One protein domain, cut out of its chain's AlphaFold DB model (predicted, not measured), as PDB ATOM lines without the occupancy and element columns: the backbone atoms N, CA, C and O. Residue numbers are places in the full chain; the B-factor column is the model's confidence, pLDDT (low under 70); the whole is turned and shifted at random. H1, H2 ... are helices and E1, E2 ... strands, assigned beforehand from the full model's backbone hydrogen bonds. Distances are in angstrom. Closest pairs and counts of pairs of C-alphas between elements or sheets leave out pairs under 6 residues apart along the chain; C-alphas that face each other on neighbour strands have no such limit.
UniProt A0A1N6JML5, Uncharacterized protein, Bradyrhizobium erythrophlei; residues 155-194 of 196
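AT A GLANCE: This is residues 155 to 194 of the 196 residues of an uncharacterized protein of Bradyrhizobium erythrophlei (UniProt A0A1N6JML5). A two-stranded antiparallel hairpin, E1 and E2, has a short helix, H1, folded back loosely over one face of it, while at the other end the long loop between the strands, residues 160 to 178, reaches far beyond them and makes much of the length. The tip of that loop is a small turn of its own, where residues 168 to 169 pair with residues 172 to 173, antiparallel. The printed part has 40 residues with two named strands and one named helix, in the order E1, E2, H1 along the chain; the class is mixed, helices and strands, and under half of the residues, 18, are in named elements. The whole is loose, with a radius of gyration of the C-alphas of 11.5 A, and spans 35 by 15 by 12 A.

HOW THE PARTS SIT: Begin with the sheet of two strands, E1, residues 155 to 159, and E2, residues 179 to 184. They are antiparallel neighbours and a hairpin, with 143 degrees between their N-to-C directions. Look at C-alphas 155 and 183, which face each other at 4.4 A, and at C-alphas 159 and 179, which do so at 4.7 A. Between them you find N 158 and O 180 at 2.8 A and N 182 and O 156 at 2.9 A, both within hydrogen-bond range. Next look at H1, residues 186 to 192. Its closest C-alphas to E2 are those of Leu 189 and Tyr 183, 7.6 A apart. Its closest C-alphas to E1 are those of Leu 189 and Arg 156, also 7.6 A apart. In H1, 1 of 3 O i to N i+4 pairs is within hydrogen-bond range, beside 3 of 4 O i to N i+3 pairs.

IN THESE COORDINATES: Find C-alpha 155 at (-6.809, 27.231, 11.856); from there E1 runs 13.4 A to C-alpha 159 at (-1.265, 28.435, -0.293). E2 begins at C-alpha 179 and runs 16.4 A to C-alpha 184 at (-2.361, 30.550, 15.517). After Ser 185, H1 runs from C-alpha 186 to C-alpha 192 at (0.469, 35.793, 7.079), a length of 10.1 A.

THE WHOLE: The two C-alphas farthest apart, those of Asp 170 in the loop and Pro 186 in H1, are 35.5 A apart, and the outline, loop included, is a rod. The link from E1 to E2 is long, with 19 residues, and the link from E2 to H1 is tight, with 1 residue. The printed part has no cut. Its mean pLDDT is 86.1, and no printed residue of this model is under 70.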
ATOM      1  N   GLY A 155      -7.489  27.871  12.976       92.50
ATOM      2  CA  GLY A 155      -6.809  27.231  11.856       92.50
ATOM      3  C   GLY A 155      -7.268  27.860  10.549       92.50
ATOM      4  O   GLY A 155      -8.468  28.004  10.325       92.50
ATOM      5  N   ARG A 156      -6.325  28.218   9.676       90.69
ATOM      6  CA  ARG A 156      -6.614  28.730   8.333       90.69
ATOM      7  C   ARG A 156      -5.823  27.966   7.284       90.69
ATOM      8  O   ARG A 156      -4.631  27.713   7.447       90.69
ATOM      9  N   GLU A 157      -6.491  27.682   6.179       91.81
ATOM     10  CA  GLU A 157      -5.888  27.153   4.965       91.81
ATOM     11  C   GLU A 157      -5.243  28.283   4.141       91.81
ATOM     12  O   GLU A 157      -5.855  29.329   3.892       91.81
ATOM     13  N   VAL A 158      -3.983  28.099   3.748       89.19
ATOM     14  CA  VAL A 158      -3.211  29.034   2.918       89.19
ATOM     15  C   VAL A 158      -2.517  28.296   1.781       89.19
ATOM     16  O   VAL A 158      -2.270  27.097   1.877       89.19
ATOM     17  N   ALA A 159      -2.152  29.005   0.714       88.62
ATOM     18  CA  ALA A 159      -1.265  28.435  -0.293       88.62
ATOM     19  C   ALA A 159       0.086  28.083   0.352       88.62
ATOM     20  O   ALA A 159       0.637  28.876   1.123       88.62
ATOM     21  N   ALA A 160       0.614  26.892   0.068       86.94
ATOM     22  CA  ALA A 160       1.929  26.522   0.563       86.94
ATOM     23  C   ALA A 160       2.991  27.465  -0.042       86.94
ATOM     24  O   ALA A 160       3.020  27.654  -1.262       86.94
ATOM     25  N   PRO A 161       3.878  28.062   0.775       82.25
ATOM     26  CA  PRO A 161       4.960  28.868   0.251       82.25
ATOM     27  C   PRO A 161       5.860  28.022  -0.653       82.25
ATOM     28  O   PRO A 161       6.108  26.856  -0.334       82.25
ATOM     29  N   PRO A 162       6.445  28.616  -1.709       79.06
ATOM     30  CA  PRO A 162       7.386  27.921  -2.591       79.06
ATOM     31  C   PRO A 162       8.591  27.318  -1.851       79.06
ATOM     32  O   PRO A 162       9.194  26.360  -2.318       79.06
ATOM     33  N   SER A 163       8.941  27.872  -0.684       79.31
ATOM     34  CA  SER A 163      10.025  27.398   0.186       79.31
ATOM     35  C   SER A 163       9.631  26.256   1.130       79.31
ATOM     36  O   SER A 163      10.490  25.750   1.854       79.31
ATOM     37  N   SER A 164       8.357  25.854   1.163       80.75
ATOM     38  CA  SER A 164       7.937  24.681   1.930       80.75
ATOM     39  C   SER A 164       8.649  23.439   1.403       80.75
ATOM     40  O   SER A 164       8.848  23.293   0.200       80.75
ATOM     41  N   VAL A 165       8.997  22.508   2.292       78.31
ATOM     42  CA  VAL A 165       9.695  21.258   1.930       78.31
ATOM     43  C   VAL A 165       8.882  20.428   0.931       78.31
ATOM     44  O   VAL A 165       9.460  19.736   0.103       78.31
ATOM     45  N   ALA A 166       7.552  20.555   0.955       74.50
ATOM     46  CA  ALA A 166       6.667  19.927  -0.023       74.50
ATOM     47  C   ALA A 166       6.869  20.449  -1.463       74.50
ATOM     48  O   ALA A 166       6.457  19.794  -2.413       74.50
ATOM     49  N   CYS A 167       7.499  21.616  -1.623       82.38
ATOM     50  CA  CYS A 167       7.552  22.385  -2.868       82.38
ATOM     51  C   CYS A 167       8.943  22.478  -3.490       82.38
ATOM     52  O   CYS A 167       9.103  23.001  -4.599       82.38
ATOM     53  N   VAL A 168       9.954  21.965  -2.793       89.06
ATOM     54  CA  VAL A 168      11.327  21.933  -3.283       89.06
ATOM     55  C   VAL A 168      11.505  20.686  -4.139       89.06
ATOM     56  O   VAL A 168      11.463  19.564  -3.642       89.06
ATOM     57  N   THR A 169      11.715  20.893  -5.434       85.69
ATOM     58  CA  THR A 169      12.119  19.833  -6.365       85.69
ATOM     59  C   THR A 169      13.618  19.930  -6.638       85.69
ATOM     60  O   THR A 169      14.253  20.929  -6.297       85.69
ATOM     61  N   ASP A 170      14.184  18.943  -7.335       91.00
ATOM     62  CA  ASP A 170      15.576  19.000  -7.812       91.00
ATOM     63  C   ASP A 170      15.840  20.197  -8.752       91.00
ATOM     64  O   ASP A 170      16.988  20.552  -9.008       91.00
ATOM     65  N   GLN A 171      14.779  20.839  -9.258       89.69
ATOM     66  CA  GLN A 171      14.845  22.043 -10.090       89.69
ATOM     67  C   GLN A 171      14.680  23.351  -9.296       89.69
ATOM     68  O   GLN A 171      14.736  24.430  -9.884       89.69
ATOM     69  N   GLY A 172      14.504  23.275  -7.973       84.62
ATOM     70  CA  GLY A 172      14.337  24.422  -7.082       84.62
ATOM     71  C   GLY A 172      12.919  24.577  -6.510       84.62
ATOM     72  O   GLY A 172      12.081  23.679  -6.659       84.62
ATOM     73  N   PRO A 173      12.656  25.704  -5.815       82.94
ATOM     74  CA  PRO A 173      11.344  26.040  -5.268       82.94
ATOM     75  C   PRO A 173      10.322  26.139  -6.403       82.94
ATOM     76  O   PRO A 173      10.421  27.012  -7.264       82.94
ATOM     77  N   SER A 174       9.349  25.237  -6.416       84.19
ATOM     78  CA  SER A 174       8.239  25.252  -7.368       84.19
ATOM     79  C   SER A 174       6.942  25.600  -6.643       84.19
ATOM     80  O   SER A 174       6.858  25.519  -5.422       84.19
ATOM     81  N   GLN A 175       5.928  26.062  -7.369       80.44
ATOM     82  CA  GLN A 175       4.649  26.392  -6.751       80.44
ATOM     83  C   GLN A 175       3.900  25.089  -6.442       80.44
ATOM     84  O   GLN A 175       3.506  24.372  -7.361       80.44
ATOM     85  N   CYS A 176       3.706  24.768  -5.162       82.25
ATOM     86  CA  CYS A 176       2.800  23.685  -4.791       82.25
ATOM     87  C   CYS A 176       1.359  24.135  -4.997       82.25
ATOM     88  O   CYS A 176       0.934  25.134  -4.422       82.25
ATOM     89  N   GLY A 177       0.589  23.364  -5.764       84.12
ATOM     90  CA  GLY A 177      -0.864  23.527  -5.844       84.12
ATOM     91  C   GLY A 177      -1.606  23.032  -4.597       84.12
ATOM     92  O   GLY A 177      -2.822  23.183  -4.523       84.12
ATOM     93  N   GLU A 178      -0.898  22.435  -3.634       85.62
ATOM     94  CA  GLU A 178      -1.503  21.912  -2.413       85.62
ATOM     95  C   GLU A 178      -1.540  22.972  -1.299       85.62
ATOM     96  O   GLU A 178      -0.531  23.631  -1.018       85.62
ATOM     97  N   PRO A 179      -2.701  23.154  -0.653       88.12
ATOM     98  CA  PRO A 179      -2.847  24.082   0.453       88.12
ATOM     99  C   PRO A 179      -2.202  23.551   1.742       88.12
ATOM    100  O   PRO A 179      -2.090  22.347   1.969       88.12
ATOM    101  N   MET A 180      -1.805  24.463   2.629       89.88
ATOM    102  CA  MET A 180      -1.259  24.163   3.952       89.88
ATOM    103  C   MET A 180      -2.096  24.814   5.053       89.88
ATOM    104  O   MET A 180      -2.562  25.944   4.922       89.88
ATOM    105  N   TRP A 181      -2.245  24.111   6.175       91.75
ATOM    106  CA  TRP A 181      -2.930  24.616   7.361       91.75
ATOM    107  C   TRP A 181      -1.955  25.326   8.300       91.75
ATOM    108  O   TRP A 181      -0.979  24.731   8.756       91.75
ATOM    109  N   ILE A 182      -2.243  26.587   8.625       89.94
ATOM    110  CA  ILE A 182      -1.535  27.351   9.657       89.94
ATOM    111  C   ILE A 182      -2.477  27.533  10.846       89.94
ATOM    112  O   ILE A 182      -3.627  27.935  10.678       89.94
ATOM    113  N   TYR A 183      -1.970  27.261  12.048       92.88
ATOM    114  CA  TYR A 183      -2.688  27.456  13.305       92.88
ATOM    115  C   TYR A 183      -2.047  28.583  14.109       92.88
ATOM    116  O   TYR A 183      -0.821  28.652  14.222       92.88
ATOM    117  N   GLY A 184      -2.861  29.461  14.688       93.25
ATOM    118  CA  GLY A 184      -2.361  30.550  15.517       93.25
ATOM    119  C   GLY A 184      -3.457  31.451  16.065       93.25
ATOM    120  O   GLY A 184      -4.639  31.253  15.807       93.25
ATOM    121  N   SER A 185      -3.042  32.460  16.830       91.56
ATOM    122  CA  SER A 185      -3.933  33.561  17.205       91.56
ATOM    123  C   SER A 185      -4.337  34.356  15.949       91.56
ATOM    124  O   SER A 185      -3.512  34.481  15.030       91.56
ATOM    125  N   PRO A 186      -5.546  34.943  15.911       89.06
ATOM    126  CA  PRO A 186      -5.999  35.795  14.811       89.06
ATOM    127  C   PRO A 186      -4.978  36.870  14.395       89.06
ATOM    128  O   PRO A 186      -4.751  37.074  13.204       89.06
ATOM    129  N   ASP A 187      -4.267  37.480  15.351       89.12
ATOM    130  CA  ASP A 187      -3.238  38.500  15.080       89.12
ATOM    131  C   ASP A 187      -2.003  37.933  14.363       89.12
ATOM    132  O   ASP A 187      -1.313  38.608  13.592       89.12
ATOM    133  N   VAL A 188      -1.674  36.671  14.640       87.50
ATOM    134  CA  VAL A 188      -0.588  35.954  13.964       87.50
ATOM    135  C   VAL A 188      -1.029  35.583  12.552       87.50
ATOM    136  O   VAL A 188      -0.298  35.857  11.603       87.50
ATOM    137  N   LEU A 189      -2.241  35.048  12.395       90.81
ATOM    138  CA  LEU A 189      -2.795  34.691  11.088       90.81
ATOM    139  C   LEU A 189      -2.978  35.917  10.177       90.81
ATOM    140  O   LEU A 189      -2.708  35.833   8.978       90.81
ATOM    141  N   ALA A 190      -3.342  37.077  10.733       88.56
ATOM    142  CA  ALA A 190      -3.470  38.331   9.992       88.56
ATOM    143  C   ALA A 190      -2.146  38.787   9.352       88.56
ATOM    144  O   ALA A 190      -2.158  39.347   8.255       88.56
ATOM    145  N   ARG A 191      -0.997  38.500   9.982       86.50
ATOM    146  CA  ARG A 191       0.331  38.818   9.425       86.50
ATOM    147  C   ARG A 191       0.694  37.951   8.224       86.50
ATOM    148  O   ARG A 191       1.343  38.437   7.302       86.50
ATOM    149  N   TYR A 192       0.239  36.702   8.203       83.19
ATOM    150  CA  TYR A 192       0.469  35.793   7.079       83.19
ATOM    151  C   TYR A 192      -0.471  36.038   5.898       83.19
ATOM    152  O   TYR A 192      -0.210  35.537   4.809       83.19
ATOM    153  N   ARG A 193      -1.525  36.849   6.067       80.25
ATOM    154  CA  ARG A 193      -2.489  37.165   5.002       80.25
ATOM    155  C   ARG A 193      -1.856  37.838   3.779       80.25
ATOM    156  O   ARG A 193      -2.383  37.676   2.688       80.25
ATOM    157  N   ASN A 194      -0.761  38.573   3.972       77.31
ATOM    158  CA  ASN A 194      -0.067  39.305   2.906       77.31
ATOM    159  C   ASN A 194       1.289  38.686   2.531       77.31
ATOM    160  O   ASN A 194       1.990  39.238   1.688       77.31
TER     161      ASN A 194